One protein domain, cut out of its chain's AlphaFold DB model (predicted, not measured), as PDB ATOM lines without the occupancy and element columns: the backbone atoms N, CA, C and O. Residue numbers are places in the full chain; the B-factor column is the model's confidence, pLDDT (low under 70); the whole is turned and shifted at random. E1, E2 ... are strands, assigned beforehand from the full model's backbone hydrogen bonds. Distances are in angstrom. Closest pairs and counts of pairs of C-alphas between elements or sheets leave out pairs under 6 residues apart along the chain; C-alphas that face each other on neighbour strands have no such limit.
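This is residues 194 to 227 and 417 to 508 of the 508 residues of an uncharacterized protein of Gemmatimonas sp (UniProt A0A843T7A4). With little regular structure, this is a sandwich of two small antiparallel sheets, E1 E9 E8 E7 and E3 E4 E5 E6, partly face to face, with long loops. The 126 printed residues have no named helix and nine named strands, E1 to E9 in order: all strand, 44 residues in named elements. It is compact, radius of gyration of the C-alphas 14.5 A, spanning 44 by 33 by 25 A.

Find C-alpha 210 at (202.268, 123.240, 226.824); E1 runs to 215, 16.9 A. Next find E2, 224 to 227; E3, 418 to 420; E4, 426 to 431; E5, 453 to 458; E6, 463 to 466; E7, 480 to 483; E8, 486 to 490; and E9, 499 to 504, ending at (201.656, 127.446, 230.596).

Between E1 and E9, see N 212 and O 502, 2.8 A; between E4 and E5, N 429 and O 455, 2.9 A. E3 E4 E5 E6 and E7 E8 E9 are meanders, each strand the antiparallel neighbour of the one before. The closest C-alphas of E3 and E7, Ala 419 and Asp 480, are 5.2 A apart. E2 pairs with no named strand.

Residues 228 to 416 are cut out, a 17.7 A gap between C-alphas 227 and 417. Links E4 to E5 and E6 to E7 are long. Look for pLDDT under 70 at 194 to 207, 434 to 451, 493 to 496 and 507 to 508.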
ATOM      1  N   PRO A 194     197.818 163.916 217.980       51.62
ATOM      2  CA  PRO A 194     198.208 163.023 216.902       51.62
ATOM      3  C   PRO A 194     198.512 161.672 217.543       51.62
ATOM      4  O   PRO A 194     199.257 161.628 218.526       51.62
ATOM      5  N   MET A 195     197.878 160.604 217.038       51.03
ATOM      6  CA  MET A 195     198.139 159.246 217.512       51.03
ATOM      7  C   MET A 195     199.648 159.072 217.560       51.03
ATOM      8  O   MET A 195     200.321 159.198 216.531       51.03
ATOM      9  N   ARG A 196     200.177 158.879 218.769       47.72
ATOM     10  CA  ARG A 196     201.607 158.690 218.921       47.72
ATOM     11  C   ARG A 196     201.994 157.406 218.189       47.72
ATOM     12  O   ARG A 196     201.190 156.474 218.145       47.72
ATOM     13  N   PRO A 197     203.208 157.362 217.625       46.94
ATOM     14  CA  PRO A 197     203.849 156.109 217.299       46.94
ATOM     15  C   PRO A 197     203.588 155.059 218.360       46.94
ATOM     16  O   PRO A 197     203.974 155.256 219.513       46.94
ATOM     17  N   THR A 198     202.979 153.946 217.968       51.81
ATOM     18  CA  THR A 198     203.106 152.738 218.771       51.81
ATOM     19  C   THR A 198     204.599 152.428 218.831       51.81
ATOM     20  O   THR A 198     205.281 152.466 217.796       51.81
ATOM     21  N   GLY A 199     205.130 152.157 220.025       50.59
ATOM     22  CA  GLY A 199     206.452 151.546 220.134       50.59
ATOM     23  C   GLY A 199     206.494 150.282 219.271       50.59
ATOM     24  O   GLY A 199     205.466 149.638 219.060       50.59
ATOM     25  N   SER A 200     207.654 149.945 218.709       52.75
ATOM     26  CA  SER A 200     207.804 148.679 217.987       52.75
ATOM     27  C   SER A 200     207.447 147.525 218.925       52.75
ATOM     28  O   SER A 200     208.109 147.367 219.952       52.75
ATOM     29  N   LEU A 201     206.420 146.745 218.576       56.88
ATOM     30  CA  LEU A 201     206.113 145.504 219.280       56.88
ATOM     31  C   LEU A 201     207.278 144.515 219.057       56.88
ATOM     32  O   LEU A 201     207.688 144.342 217.905       56.88
ATOM     33  N   PRO A 202     207.877 143.941 220.117       57.16
ATOM     34  CA  PRO A 202     209.012 143.024 220.009       57.16
ATOM     35  C   PRO A 202     208.637 141.622 219.500       57.16
ATOM     36  O   PRO A 202     207.486 141.318 219.195       57.16
ATOM     37  N   VAL A 203     209.684 140.807 219.361       56.88
ATOM     38  CA  VAL A 203     209.767 139.498 218.694       56.88
ATOM     39  C   VAL A 203     209.019 138.402 219.465       56.88
ATOM     40  O   VAL A 203     209.021 138.394 220.690       56.88
ATOM     41  N   VAL A 204     208.421 137.456 218.732       56.56
ATOM     42  CA  VAL A 204     207.830 136.216 219.268       56.56
ATOM     43  C   VAL A 204     208.860 135.462 220.109       56.56
ATOM     44  O   VAL A 204     209.968 135.214 219.631       56.56
ATOM     45  N   ASN A 205     208.505 135.095 221.341       58.56
ATOM     46  CA  ASN A 205     209.322 134.200 222.154       58.56
ATOM     47  C   ASN A 205     208.659 132.815 222.189       58.56
ATOM     48  O   ASN A 205     207.486 132.705 222.541       58.56
ATOM     49  N   ASP A 206     209.408 131.763 221.844       60.88
ATOM     50  CA  ASP A 206     208.942 130.364 221.821       60.88
ATOM     51  C   ASP A 206     208.846 129.781 223.255       60.88
ATOM     52  O   ASP A 206     209.375 128.706 223.543       60.88
ATOM     53  N   SER A 207     208.238 130.507 224.202       66.62
ATOM     54  CA  SER A 207     208.238 130.152 225.631       66.62
ATOM     55  C   SER A 207     207.036 129.319 226.091       66.62
ATOM     56  O   SER A 207     206.956 128.959 227.263       66.62
ATOM     57  N   VAL A 208     206.108 128.953 225.201       78.31
ATOM     58  CA  VAL A 208     204.958 128.113 225.578       78.31
ATOM     59  C   VAL A 208     205.382 126.648 225.685       78.31
ATOM     60  O   VAL A 208     205.633 125.979 224.686       78.31
ATOM     61  N   GLU A 209     205.416 126.117 226.909       84.38
ATOM     62  CA  GLU A 209     205.800 124.716 227.144       84.38
ATOM     63  C   GLU A 209     204.676 123.728 226.808       84.38
ATOM     64  O   GLU A 209     204.925 122.637 226.289       84.38
ATOM     65  N   TRP A 210     203.426 124.079 227.127       88.62
ATOM     66  CA  TRP A 210     202.268 123.240 226.824       88.62
ATOM     67  C   TRP A 210     200.975 124.042 226.701       88.62
ATOM     68  O   TRP A 210     200.812 125.115 227.285       88.62
ATOM     69  N   THR A 211     200.022 123.455 225.974       91.38
ATOM     70  CA  THR A 211     198.681 124.004 225.752       91.38
ATOM     71  C   THR A 211     197.599 122.969 226.064       91.38
ATOM     72  O   THR A 211     197.769 121.787 225.750       91.38
ATOM     73  N   LYS A 212     196.461 123.393 226.618       94.12
ATOM     74  CA  LYS A 212     195.270 122.552 226.808       94.12
ATOM     75  C   LYS A 212     194.005 123.324 226.442       94.12
ATOM     76  O   LYS A 212     193.749 124.384 227.003       94.12
ATOM     77  N   ASP A 213     193.195 122.745 225.560       94.44
ATOM     78  CA  ASP A 213     191.924 123.327 225.130       94.44
ATOM     79  C   ASP A 213     190.755 122.723 225.930       94.44
ATOM     80  O   ASP A 213     190.613 121.502 226.045       94.44
ATOM     81  N   TYR A 214     189.887 123.584 226.452       94.38
ATOM     82  CA  TYR A 214     188.674 123.238 227.185       94.38
ATOM     83  C   TYR A 214     187.460 123.603 226.344       94.38
ATOM     84  O   TYR A 214     187.214 124.776 226.070       94.38
ATOM     85  N   SER A 215     186.687 122.598 225.933       91.19
ATOM     86  CA  SER A 215     185.425 122.840 225.232       91.19
ATOM     87  C   SER A 215     184.431 123.526 226.160       91.19
ATOM     88  O   SER A 215     184.284 123.118 227.309       91.19
ATOM     89  N   VAL A 216     183.708 124.517 225.647       88.06
ATOM     90  CA  VAL A 216     182.683 125.221 226.424       88.06
ATOM     91  C   VAL A 216     181.289 125.023 225.851       88.06
ATOM     92  O   VAL A 216     181.095 124.771 224.658       88.06
ATOM     93  N   SER A 217     180.299 125.160 226.727       77.81
ATOM     94  CA  SER A 217     178.896 125.215 226.327       77.81
ATOM     95  C   SER A 217     178.533 126.612 225.822       77.81
ATOM     96  O   SER A 217     178.848 127.613 226.466       77.81
ATOM     97  N   GLY A 218     177.816 126.673 224.700       84.81
ATOM     98  CA  GLY A 218     177.333 127.926 224.121       84.81
ATOM     99  C   GLY A 218     178.429 128.764 223.458       84.81
ATOM    100  O   GLY A 218     179.440 128.247 222.986       84.81
ATOM    101  N   ARG A 219     178.182 130.074 223.381       86.38
ATOM    102  CA  ARG A 219     179.138 131.080 222.910       86.38
ATOM    103  C   ARG A 219     179.447 131.992 224.090       86.38
ATOM    104  O   ARG A 219     178.576 132.798 224.426       86.38
ATOM    105  N   PRO A 220     180.606 131.834 224.746       88.94
ATOM    106  CA  PRO A 220     180.982 132.728 225.820       88.94
ATOM    107  C   PRO A 220     180.980 134.176 225.344       88.94
ATOM    108  O   PRO A 220     181.317 134.470 224.190       88.94
ATOM    109  N   GLY A 221     180.580 135.071 226.237       84.38
ATOM    110  CA  GLY A 221     180.754 136.497 226.047       84.38
ATOM    111  C   GLY A 221     182.236 136.876 226.014       84.38
ATOM    112  O   GLY A 221     183.141 136.051 226.129       84.38
ATOM    113  N   ALA A 222     182.493 138.174 225.892       80.38
ATOM    114  CA  ALA A 222     183.854 138.705 225.900       80.38
ATOM    115  C   ALA A 222     184.569 138.518 227.255       80.38
ATOM    116  O   ALA A 222     185.792 138.600 227.313       80.38
ATOM    117  N   TYR A 223     183.825 138.298 228.345       87.06
ATOM    118  CA  TYR A 223     184.347 138.353 229.706       87.06
ATOM    119  C   TYR A 223     184.337 136.996 230.415       87.06
ATOM    120  O   TYR A 223     183.300 136.345 230.554       87.06
ATOM    121  N   PHE A 224     185.503 136.614 230.921       94.12
ATOM    122  CA  PHE A 224     185.716 135.492 231.826       94.12
ATOM    123  C   PHE A 224     186.895 135.820 232.743       94.12
ATOM    124  O   PHE A 224     187.687 136.704 232.415       94.12
ATOM    125  N   ARG A 225     186.994 135.147 233.893       96.38
ATOM    126  CA  ARG A 225     188.075 135.343 234.865       96.38
ATOM    127  C   ARG A 225     188.490 134.052 235.548       96.38
ATOM    128  O   ARG A 225     187.639 133.219 235.856       96.38
ATOM    129  N   SER A 226     189.775 133.906 235.834       96.94
ATOM    130  CA  SER A 226     190.285 132.829 236.673       96.94
ATOM    131  C   SER A 226     189.935 133.064 238.139       96.94
ATOM    132  O   SER A 226     189.877 134.195 238.622       96.94
ATOM    133  N   VAL A 227     189.679 131.977 238.863       97.81
ATOM    134  CA  VAL A 227     189.378 132.025 240.292       97.81
ATOM    135  C   VAL A 227     190.612 131.589 241.068       97.81
ATOM    136  O   VAL A 227     190.968 130.402 241.083       97.81
ATOM    137  N   LYS A 417     190.479 144.941 226.813       85.25
ATOM    138  CA  LYS A 417     190.800 144.909 228.248       85.25
ATOM    139  C   LYS A 417     192.072 144.112 228.482       85.25
ATOM    140  O   LYS A 417     192.443 143.244 227.691       85.25
ATOM    141  N   VAL A 418     192.690 144.418 229.609       92.69
ATOM    142  CA  VAL A 418     193.891 143.743 230.066       92.69
ATOM    143  C   VAL A 418     193.588 142.850 231.263       92.69
ATOM    144  O   VAL A 418     192.616 143.082 231.987       92.69
ATOM    145  N   ALA A 419     194.455 141.878 231.506       95.56
ATOM    146  CA  ALA A 419     194.512 141.119 232.743       95.56
ATOM    147  C   ALA A 419     195.846 141.350 233.440       95.56
ATOM    148  O   ALA A 419     196.868 141.552 232.793       95.56
ATOM    149  N   TRP A 420     195.826 141.318 234.765       97.12
ATOM    150  CA  TRP A 420     197.016 141.462 235.593       97.12
ATOM    151  C   TRP A 420     197.484 140.092 236.060       97.12
ATOM    152  O   TRP A 420     196.650 139.267 236.444       97.12
ATOM    153  N   SER A 421     198.797 139.870 236.094       96.69
ATOM    154  CA  SER A 421     199.343 138.733 236.835       96.69
ATOM    155  C   SER A 421     198.985 138.859 238.324       96.69
ATOM    156  O   SER A 421     198.757 139.973 238.807       96.69
ATOM    157  N   PRO A 422     198.938 137.755 239.092       95.38
ATOM    158  CA  PRO A 422     198.562 137.800 240.508       95.38
ATOM    159  C   PRO A 422     199.428 138.731 241.372       95.38
ATOM    160  O   PRO A 422     198.931 139.328 242.324       95.38
ATOM    161  N   ASP A 423     200.710 138.875 241.032       95.50
ATOM    162  CA  ASP A 423     201.654 139.788 241.688       95.50
ATOM    163  C   ASP A 423     201.623 141.219 241.118       95.50
ATOM    164  O   ASP A 423     202.227 142.131 241.679       95.50
ATOM    165  N   GLY A 424     200.901 141.429 240.015       96.56
ATOM    166  CA  GLY A 424     200.815 142.692 239.301       96.56
ATOM    167  C   GLY A 424     202.078 143.075 238.531       96.56
ATOM    168  O   GLY A 424     202.127 144.209 238.060       96.56
ATOM    169  N   GLY A 425     203.078 142.194 238.406       95.88
ATOM    170  CA  GLY A 425     204.322 142.441 237.665       95.88
ATOM    171  C   GLY A 425     204.165 142.384 236.142       95.88
ATOM    172  O   GLY A 425     204.967 142.968 235.409       95.88
ATOM    173  N   GLN A 426     203.102 141.741 235.656       95.62
ATOM    174  CA  GLN A 426     202.807 141.590 234.236       95.62
ATOM    175  C   GLN A 426     201.367 141.970 233.903       95.62
ATOM    176  O   GLN A 426     200.458 141.917 234.740       95.62
ATOM    177  N   VAL A 427     201.164 142.323 232.636       95.25
ATOM    178  CA  VAL A 427     199.854 142.615 232.063       95.25
ATOM    179  C   VAL A 427     199.680 141.840 230.761       95.25
ATOM    180  O   VAL A 427     200.504 141.962 229.863       95.25
ATOM    181  N   ALA A 428     198.601 141.073 230.638       94.62
ATOM    182  CA  ALA A 428     198.228 140.386 229.406       94.62
ATOM    183  C   ALA A 428     197.139 141.164 228.665       94.62
ATOM    184  O   ALA A 428     196.215 141.683 229.294       94.62
ATOM    185  N   PHE A 429     197.203 141.233 227.338       91.69
ATOM    186  CA  PHE A 429     196.196 141.933 226.540       91.69
ATOM    187  C   PHE A 429     196.059 141.362 225.131       91.69
ATOM    188  O   PHE A 429     197.002 140.813 224.573       91.69
ATOM    189  N   ALA A 430     194.872 141.521 224.544       88.62
ATOM    190  CA  ALA A 430     194.619 141.152 223.157       88.62
ATOM    191  C   ALA A 430     194.837 142.349 222.219       88.62
ATOM    192  O   ALA A 430     194.380 143.466 222.502       88.62
ATOM    193  N   VAL A 431     195.484 142.095 221.081       83.06
ATOM    194  CA  VAL A 431     195.605 143.043 219.965       83.06
ATOM    195  C   VAL A 431     194.808 142.501 218.774       83.06
ATOM    196  O   VAL A 431     195.135 141.428 218.261       83.06
ATOM    197  N   PRO A 432     193.759 143.206 218.308       77.19
ATOM    198  CA  PRO A 432     193.024 142.801 217.114       77.19
ATOM    199  C   PRO A 432     193.876 142.886 215.841       77.19
ATOM    200  O   PRO A 432     194.772 143.727 215.721       77.19
ATOM    201  N   ARG A 433     193.531 142.080 214.828       76.12
ATOM    202  CA  ARG A 433     194.140 142.171 213.487       76.12
ATOM    203  C   ARG A 433     194.025 143.592 212.933       76.12
ATOM    204  O   ARG A 433     192.938 144.165 212.901       76.12
ATOM    205  N   GLY A 434     195.157 144.140 212.491       68.56
ATOM    206  CA  GLY A 434     195.250 145.483 211.915       68.56
ATOM    207  C   GLY A 434     195.209 146.639 212.924       68.56
ATOM    208  O   GLY A 434     195.163 147.786 212.498       68.56
ATOM    209  N   ALA A 435     195.231 146.395 214.240       65.94
ATOM    210  CA  ALA A 435     195.128 147.460 215.248       65.94
ATOM    211  C   ALA A 435     196.450 148.207 215.557       65.94
ATOM    212  O   ALA A 435     196.449 149.139 216.361       65.94
ATOM    213  N   VAL A 436     197.578 147.844 214.931       61.59
ATOM    214  CA  VAL A 436     198.901 148.433 215.227       61.59
ATOM    215  C   VAL A 436     199.251 149.534 214.219       61.59
ATOM    216  O   VAL A 436     199.199 149.313 213.009       61.59
ATOM    217  N   ARG A 437     199.656 150.724 214.691       55.53
ATOM    218  CA  ARG A 437     200.227 151.795 213.846       55.53
ATOM    219  C   ARG A 437     201.731 151.911 214.035       55.53
ATOM    220  O   ARG A 437     202.213 151.822 215.154       55.53
ATOM    221  N   ASP A 438     202.494 152.172 212.992       47.28
ATOM    222  CA  ASP A 438     203.863 152.644 213.159       47.28
ATOM    223  C   ASP A 438     203.899 154.137 213.504       47.28
ATOM    224  O   ASP A 438     202.911 154.875 213.417       47.28
ATOM    225  N   GLY A 439     205.079 154.596 213.907       39.03
ATOM    226  CA  GLY A 439     205.331 155.997 214.215       39.03
ATOM    227  C   GLY A 439     205.174 157.008 213.105       39.03
ATOM    228  O   GLY A 439     205.296 158.203 213.364       39.03
ATOM    229  N   SER A 440     204.873 156.561 211.894       38.91
ATOM    230  CA  SER A 440     204.575 157.439 210.773       38.91
ATOM    231  C   SER A 440     203.073 157.676 210.591       38.91
ATOM    232  O   SER A 440     202.678 158.403 209.684       38.91
ATOM    233  N   GLY A 441     202.222 157.091 211.446       38.81
ATOM    234  CA  GLY A 441     200.772 157.097 211.252       38.81
ATOM    235  C   GLY A 441     200.309 156.118 210.169       38.81
ATOM    236  O   GLY A 441     199.115 156.074 209.868       38.81
ATOM    237  N   THR A 442     201.226 155.317 209.623       37.09
ATOM    238  CA  THR A 442     200.918 154.181 208.754       37.09
ATOM    239  C   THR A 442     200.544 152.997 209.647       37.09
ATOM    240  O   THR A 442     201.026 152.885 210.772       37.09
ATOM    241  N   LEU A 443     199.652 152.108 209.202       42.72
ATOM    242  CA  LEU A 443     199.496 150.802 209.854       42.72
ATOM    243  C   LEU A 443     200.888 150.153 209.929       42.72
ATOM    244  O   LEU A 443     201.611 150.204 208.932       42.72
ATOM    245  N   TRP A 444     201.274 149.549 211.057       40.97
ATOM    246  CA  TRP A 444     202.446 148.668 211.080       40.97
ATOM    247  C   TRP A 444     202.105 147.479 210.172       40.97
ATOM    248  O   TRP A 444     201.538 146.482 210.601       40.97
ATOM    249  N   VAL A 445     202.409 147.605 208.882       41.00
ATOM    250  CA  VAL A 445     202.541 146.480 207.961       41.00
ATOM    251  C   VAL A 445     204.004 146.076 208.047       41.00
ATOM    252  O   VAL A 445     204.795 146.275 207.123       41.00
ATOM    253  N   GLY A 446     204.402 145.594 209.228       37.81
ATOM    254  CA  GLY A 446     205.650 144.856 209.345       37.81
ATOM    255  C   GLY A 446     205.633 143.716 208.334       37.81
ATOM    256  O   GLY A 446     204.568 143.268 207.909       37.81
ATOM    257  N   ARG A 447     206.809 143.240 207.918       41.47
ATOM    258  CA  ARG A 447     206.891 142.092 207.000       41.47
ATOM    259  C   ARG A 447     206.209 140.830 207.543       41.47
ATOM    260  O   ARG A 447     205.974 139.936 206.744       41.47
ATOM    261  N   ASP A 448     205.837 140.803 208.819       48.56
ATOM    262  CA  ASP A 448     205.087 139.729 209.460       48.56
ATOM    263  C   ASP A 448     203.655 140.221 209.752       48.56
ATOM    264  O   ASP A 448     203.442 141.121 210.565       48.56
ATOM    265  N   ALA A 449     202.673 139.677 209.021       48.72
ATOM    266  CA  ALA A 449     201.256 140.081 209.033       48.72
ATOM    267  C   ALA A 449     200.524 139.794 210.351       48.72
ATOM    268  O   ALA A 449     199.396 140.252 210.540       48.72
ATOM    269  N   ASP A 450     201.143 139.017 211.237       57.84
ATOM    270  CA  ASP A 450     200.458 138.283 212.298       57.84
ATOM    271  C   ASP A 450     200.668 138.922 213.671       57.84
ATOM    272  O   ASP A 450     200.903 138.249 214.665       57.84
ATOM    273  N   LEU A 451     200.551 140.251 213.754       69.00
ATOM    274  CA  LEU A 451     200.602 140.963 215.040       69.00
ATOM    275  C   LEU A 451     199.297 140.852 215.850       69.00
ATOM    276  O   LEU A 451     199.138 141.550 216.852       69.00
ATOM    277  N   ALA A 452     198.346 140.017 215.431       79.88
ATOM    278  CA  ALA A 452     197.164 139.731 216.230       79.88
ATOM    279  C   ALA A 452     197.423 138.563 217.168       79.88
ATOM    280  O   ALA A 452     197.966 137.550 216.750       79.88
ATOM    281  N   GLY A 453     196.962 138.689 218.404       86.44
ATOM    282  CA  GLY A 453     197.104 137.640 219.398       86.44
ATOM    283  C   GLY A 453     197.058 138.195 220.807       86.44
ATOM    284  O   GLY A 453     196.583 139.315 221.042       86.44
ATOM    285  N   ILE A 454     197.549 137.389 221.740       89.94
ATOM    286  CA  ILE A 454     197.691 137.736 223.147       89.94
ATOM    287  C   ILE A 454     199.133 138.143 223.409       89.94
ATOM    288  O   ILE A 454     200.057 137.404 223.096       89.94
ATOM    289  N   TYR A 455     199.321 139.303 224.020       90.56
ATOM    290  CA  TYR A 455     200.625 139.839 224.375       90.56
ATOM    291  C   TYR A 455     200.786 139.917 225.884       90.56
ATOM    292  O   TYR A 455     199.817 140.158 226.606       90.56
ATOM    293  N   LEU A 456     202.025 139.767 226.336       91.44
ATOM    294  CA  LEU A 456     202.471 139.972 227.703       91.44
ATOM    295  C   LEU A 456     203.327 141.227 227.779       91.44
ATOM    296  O   LEU A 456     204.280 141.358 227.028       91.44
ATOM    297  N   TYR A 457     203.001 142.132 228.694       91.31
ATOM    298  CA  TYR A 457     203.810 143.288 229.054       91.31
ATOM    299  C   TYR A 457     204.447 143.073 230.425       91.31
ATOM    300  O   TYR A 457     203.740 142.982 231.431       91.31
ATOM    301  N   GLU A 458     205.775 143.008 230.464       90.81
ATOM    302  CA  GLU A 458     206.572 142.982 231.688       90.81
ATOM    303  C   GLU A 458     206.815 144.423 232.154       90.81
ATOM    304  O   GLU A 458     207.462 145.220 231.471       90.81
ATOM    305  N   ARG A 459     206.291 144.778 233.328       90.38
ATOM    306  CA  ARG A 459     206.241 146.181 233.758       90.38
ATOM    307  C   ARG A 459     207.605 146.775 234.083       90.38
ATOM    308  O   ARG A 459     207.837 147.940 233.768       90.38
ATOM    309  N   ASP A 460     208.481 145.993 234.707       89.81
ATOM    310  CA  ASP A 460     209.776 146.480 235.195       89.81
ATOM    311  C   ASP A 460     210.750 146.765 234.046       89.81
ATOM    312  O   ASP A 460     211.490 147.749 234.076       89.81
ATOM    313  N   SER A 461     210.738 145.917 233.016       86.31
ATOM    314  CA  SER A 461     211.598 146.062 231.838       86.31
ATOM    315  C   SER A 461     210.948 146.879 230.715       86.31
ATOM    316  O   SER A 461     211.646 147.390 229.837       86.31
ATOM    317  N   GLY A 462     209.617 146.994 230.723       84.00
ATOM    318  CA  GLY A 462     208.831 147.550 229.626       84.00
ATOM    319  C   GLY A 462     208.744 146.630 228.404       84.00
ATOM    320  O   GLY A 462     208.342 147.082 227.330       84.00
ATOM    321  N   ARG A 463     209.156 145.367 228.537       83.62
ATOM    322  CA  ARG A 463     209.166 144.398 227.442       83.62
ATOM    323  C   ARG A 463     207.760 143.929 227.103       83.62
ATOM    324  O   ARG A 463     206.907 143.818 227.979       83.62
ATOM    325  N   VAL A 464     207.539 143.662 225.820       84.38
ATOM    326  CA  VAL A 464     206.291 143.117 225.294       84.38
ATOM    327  C   VAL A 464     206.607 141.858 224.493       84.38
ATOM    328  O   VAL A 464     207.458 141.913 223.612       84.38
ATOM    329  N   ASP A 465     205.915 140.758 224.765       84.06
ATOM    330  CA  ASP A 465     206.120 139.474 224.092       84.06
ATOM    331  C   ASP A 465     204.781 138.941 223.560       84.06
ATOM    332  O   ASP A 465     203.763 139.000 224.255       84.06
ATOM    333  N   LEU A 466     204.765 138.429 222.326       85.75
ATOM    334  CA  LEU A 466     203.618 137.691 221.784       85.75
ATOM    335  C   LEU A 466     203.585 136.291 222.404       85.75
ATOM    336  O   LEU A 466     204.587 135.578 222.373       85.75
ATOM    337  N   VAL A 467     202.429 135.882 222.921       88.00
ATOM    338  CA  VAL A 467     202.194 134.513 223.387       88.00
ATOM    339  C   VAL A 467     202.074 133.601 222.171       88.00
ATOM    340  O   VAL A 467     201.164 133.773 221.352       88.00
ATOM    341  N   ASP A 468     202.971 132.625 222.054       85.19
ATOM    342  CA  ASP A 468     202.953 131.673 220.943       85.19
ATOM    343  C   ASP A 468     201.612 130.913 220.854       85.19
ATOM    344  O   ASP A 468     200.955 130.613 221.856       85.19
ATOM    345  N   GLY A 469     201.165 130.646 219.625       82.69
ATOM    346  CA  GLY A 469     199.901 129.956 219.358       82.69
ATOM    347  C   GLY A 469     198.634 130.730 219.747       82.69
ATOM    348  O   GLY A 469     197.583 130.107 219.923       82.69
ATOM    349  N   SER A 470     198.713 132.059 219.895       87.75
ATOM    350  CA  SER A 470     197.573 132.919 220.257       87.75
ATOM    351  C   SER A 470     196.951 133.703 219.091       87.75
ATOM    352  O   SER A 470     195.996 134.454 219.291       87.75
ATOM    353  N   ASN A 471     197.428 133.505 217.857       83.38
ATOM    354  CA  ASN A 471     196.963 134.230 216.659       83.38
ATOM    355  C   ASN A 471     195.489 133.941 216.286       83.38
ATOM    356  O   ASN A 471     194.866 134.683 215.517       83.38
ATOM    357  N   ASP A 472     194.931 132.846 216.812       80.75
ATOM    358  CA  ASP A 472     193.538 132.406 216.670       80.75
ATOM    359  C   ASP A 472     192.646 132.806 217.865       80.75
ATOM    360  O   ASP A 472     191.459 132.452 217.904       80.75
ATOM    361  N   ALA A 473     193.187 133.559 218.831       83.81
ATOM    362  CA  ALA A 473     192.424 134.068 219.962       83.81
ATOM    363  C   ALA A 473     191.238 134.922 219.484       83.81
ATOM    364  O   ALA A 473     191.322 135.721 218.543       83.81
ATOM    365  N   GLN A 474     190.099 134.759 220.152       78.88
ATOM    366  CA  GLN A 474     188.913 135.556 219.906       78.88
ATOM    367  C   GLN A 474     189.225 137.023 220.207       78.88
ATOM    368  O   GLN A 474     189.560 137.397 221.326       78.88
ATOM    369  N   ARG A 475     189.031 137.862 219.191       74.50
ATOM    370  CA  ARG A 475     189.492 139.260 219.144       74.50
ATOM    371  C   ARG A 475     188.938 140.137 220.272       74.50
ATOM    372  O   ARG A 475     189.587 141.089 220.687       74.50
ATOM    373  N   LEU A 476     187.736 139.811 220.745       74.62
ATOM    374  CA  LEU A 476     187.019 140.544 221.791       74.62
ATOM    375  C   LEU A 476     187.178 139.937 223.181       74.62
ATOM    376  O   LEU A 476     186.773 140.560 224.158       74.62
ATOM    377  N   ALA A 477     187.692 138.713 223.262       75.31
ATOM    378  CA  ALA A 477     187.794 137.997 224.515       75.31
ATOM    379  C   ALA A 477     189.116 138.330 225.198       75.31
ATOM    380  O   ALA A 477     190.174 138.368 224.571       75.31
ATOM    381  N   PHE A 478     189.046 138.591 226.495       85.19
ATOM    382  CA  PHE A 478     190.202 139.044 227.262       85.19
ATOM    383  C   PHE A 478     191.022 137.844 227.719       85.19
ATOM    384  O   PHE A 478     190.418 136.891 228.188       85.19
ATOM    385  N   PRO A 479     192.360 137.852 227.629       93.62
ATOM    386  CA  PRO A 479     193.149 136.838 228.317       93.62
ATOM    387  C   PRO A 479     192.980 136.991 229.836       93.62
ATOM    388  O   PRO A 479     192.641 138.076 230.309       93.62
ATOM    389  N   ASP A 480     193.257 135.941 230.605       95.94
ATOM    390  CA  ASP A 480     193.403 136.051 232.059       95.94
ATOM    391  C   ASP A 480     194.493 135.124 232.594       95.94
ATOM    392  O   ASP A 480     194.755 134.060 232.030       95.94
ATOM    393  N   PHE A 481     195.123 135.516 233.698       96.25
ATOM    394  CA  PHE A 481     196.152 134.705 234.348       96.25
ATOM    395  C   PHE A 481     195.511 133.645 235.233       96.25
ATOM    396  O   PHE A 481     194.707 133.974 236.100       96.25
ATOM    397  N   VAL A 482     195.885 132.376 235.066       95.38
ATOM    398  CA  VAL A 482     195.500 131.291 235.992       95.38
ATOM    399  C   VAL A 482     196.532 131.145 237.118       95.38
ATOM    400  O   VAL A 482     196.185 130.795 238.247       95.38
ATOM    401  N   SER A 483     197.790 131.460 236.824       92.88
ATOM    402  CA  SER A 483     198.922 131.548 237.754       92.88
ATOM    403  C   SER A 483     199.911 132.604 237.235       92.88
ATOM    404  O   SER A 483     199.706 133.111 236.132       92.88
ATOM    405  N   PRO A 484     200.978 132.959 237.979       91.19
ATOM    406  CA  PRO A 484     201.993 133.901 237.488       91.19
ATOM    407  C   PRO A 484     202.642 133.493 236.157       91.19
ATOM    408  O   PRO A 484     203.150 134.340 235.441       91.19
ATOM    409  N   ASP A 485     202.611 132.206 235.826       90.81
ATOM    410  CA  ASP A 485     203.233 131.613 234.649       90.81
ATOM    411  C   ASP A 485     202.224 130.993 233.674       90.81
ATOM    412  O   ASP A 485     202.640 130.355 232.716       90.81
ATOM    413  N   SER A 486     200.909 131.137 233.862       93.69
ATOM    414  CA  SER A 486     199.936 130.565 232.922       93.69
ATOM    415  C   SER A 486     198.802 131.516 232.584       93.69
ATOM    416  O   SER A 486     198.274 132.235 233.435       93.69
ATOM    417  N   LEU A 487     198.408 131.480 231.314       95.38
ATOM    418  CA  LEU A 487     197.368 132.315 230.735       95.38
ATOM    419  C   LEU A 487     196.276 131.451 230.131       95.38
ATOM    420  O   LEU A 487     196.538 130.418 229.522       95.38
ATOM    421  N   VAL A 488     195.044 131.922 230.227       95.75
ATOM    422  CA  VAL A 488     193.930 131.395 229.456       95.75
ATOM    423  C   VAL A 488     193.388 132.454 228.508       95.75
ATOM    424  O   VAL A 488     193.270 133.623 228.867       95.75
ATOM    425  N   PHE A 489     193.027 132.044 227.296       94.31
ATOM    426  CA  PHE A 489     192.308 132.875 226.337       94.31
ATOM    427  C   PHE A 489     191.239 132.069 225.597       94.31
ATOM    428  O   PHE A 489     191.283 130.842 225.536       94.31
ATOM    429  N   LEU A 490     190.230 132.754 225.065       92.25
ATOM    430  CA  LEU A 490     189.138 132.137 224.311       92.25
ATOM    431  C   LEU A 490     189.515 132.059 222.829       92.25
ATOM    432  O   LEU A 490     190.039 133.027 222.287       92.25
ATOM    433  N   LEU A 491     189.243 130.937 222.168       89.25
ATOM    434  CA  LEU A 491     189.503 130.743 220.737       89.25
ATOM    435  C   LEU A 491     188.316 131.188 219.872       89.25
ATOM    436  O   LEU A 491     187.155 130.968 220.238       89.25
ATOM    437  N   SER A 492     188.608 131.776 218.703       70.88
ATOM    438  CA  SER A 492     187.586 132.215 217.743       70.88
ATOM    439  C   SER A 492     186.764 131.028 217.196       70.88
ATOM    440  O   SER A 492     187.333 130.006 216.805       70.88
ATOM    441  N   PRO A 493     185.422 131.131 217.119       58.34
ATOM    442  CA  PRO A 493     184.547 130.039 216.680       58.34
ATOM    443  C   PRO A 493     184.535 129.780 215.162       58.34
ATOM    444  O   PRO A 493     183.770 128.929 214.711       58.34
ATOM    445  N   GLU A 494     185.349 130.472 214.358       56.34
ATOM    446  CA  GLU A 494     185.297 130.439 212.879       56.34
ATOM    447  C   GLU A 494     185.493 129.040 212.255       56.34
ATOM    448  O   GLU A 494     185.181 128.845 211.082       56.34
ATOM    449  N   SER A 495     185.908 128.024 213.022       45.50
ATOM    450  CA  SER A 495     185.937 126.635 212.533       45.50
ATOM    451  C   SER A 495     185.522 125.538 213.529       45.50
ATOM    452  O   SER A 495     185.443 124.372 213.131       45.50
ATOM    453  N   ARG A 496     185.228 125.850 214.806       54.97
ATOM    454  CA  ARG A 496     184.897 124.864 215.864       54.97
ATOM    455  C   ARG A 496     183.971 125.446 216.940       54.97
ATOM    456  O   ARG A 496     183.736 126.647 217.004       54.97
ATOM    457  N   ARG A 497     183.447 124.568 217.811       74.19
ATOM    458  CA  ARG A 497     182.861 124.970 219.104       74.19
ATOM    459  C   ARG A 497     183.869 125.866 219.837       74.19
ATOM    460  O   ARG A 497     185.058 125.559 219.807       74.19
ATOM    461  N   SER A 498     183.393 126.930 220.483       86.19
ATOM    462  CA  SER A 498     184.227 127.783 221.331       86.19
ATOM    463  C   SER A 498     184.986 126.950 222.367       86.19
ATOM    464  O   SER A 498     184.465 125.957 222.888       86.19
ATOM    465  N   ALA A 499     186.223 127.349 222.648       92.44
ATOM    466  CA  ALA A 499     187.075 126.677 223.616       92.44
ATOM    467  C   ALA A 499     188.008 127.674 224.305       92.44
ATOM    468  O   ALA A 499     188.487 128.612 223.673       92.44
ATOM    469  N   PHE A 500     188.278 127.449 225.588       94.50
ATOM    470  CA  PHE A 500     189.336 128.153 226.304       94.50
ATOM    471  C   PHE A 500     190.654 127.410 226.112       94.50
ATOM    472  O   PHE A 500     190.729 126.226 226.430       94.50
ATOM    473  N   ARG A 501     191.688 128.088 225.622       94.69
ATOM    474  CA  ARG A 501     193.054 127.571 225.564       94.69
ATOM    475  C   ARG A 501     193.818 128.055 226.782       94.69
ATOM    476  O   ARG A 501     193.998 129.254 226.962       94.69
ATOM    477  N   LEU A 502     194.253 127.115 227.611       95.38
ATOM    478  CA  LEU A 502     195.210 127.342 228.685       95.38
ATOM    479  C   LEU A 502     196.613 127.092 228.140       95.38
ATOM    480  O   LEU A 502     196.875 126.015 227.606       95.38
ATOM    481  N   VAL A 503     197.496 128.066 228.303       93.56
ATOM    482  CA  VAL A 503     198.921 127.964 227.996       93.56
ATOM    483  C   VAL A 503     199.712 128.122 229.287       93.56
ATOM    484  O   VAL A 503     199.369 128.951 230.133       93.56
ATOM    485  N   CYS A 504     200.750 127.314 229.463       89.75
ATOM    486  CA  CYS A 504     201.656 127.446 230.596       89.75
ATOM    487  C   CYS A 504     203.013 127.948 230.183       89.75
ATOM    488  O   CYS A 504     203.472 127.772 229.053       89.75
ATOM    489  N   CYS A 505     203.658 128.421 231.236       83.25
ATOM    490  CA  CYS A 505     205.065 128.623 231.379       83.25
ATOM    491  C   CYS A 505     205.474 129.810 230.513       83.25
ATOM    492  O   CYS A 505     206.583 129.897 230.005       83.25
ATOM    493  N   VAL A 506     204.537 130.764 230.428       76.25
ATOM    494  CA  VAL A 506     204.659 132.060 229.778       76.25
ATOM    495  C   VAL A 506     205.542 132.960 230.641       76.25
ATOM    496  O   VAL A 506     205.121 133.968 231.199       76.25
ATOM    497  N   SER A 507     206.787 132.533 230.825       64.81
ATOM    498  CA  SER A 507     207.833 133.417 231.303       64.81
ATOM    499  C   SER A 507     208.309 134.238 230.116       64.81
ATOM    500  O   SER A 507     208.494 133.687 229.023       64.81
ATOM    501  N   PRO A 508     208.453 135.550 230.309       55.44
ATOM    502  CA  PRO A 508     208.896 136.409 229.250       55.44
ATOM    503  C   PRO A 508     210.367 136.063 228.975       55.44
ATOM    504  O   PRO A 508     211.177 135.983 229.926       55.44
TER     505      PRO A 508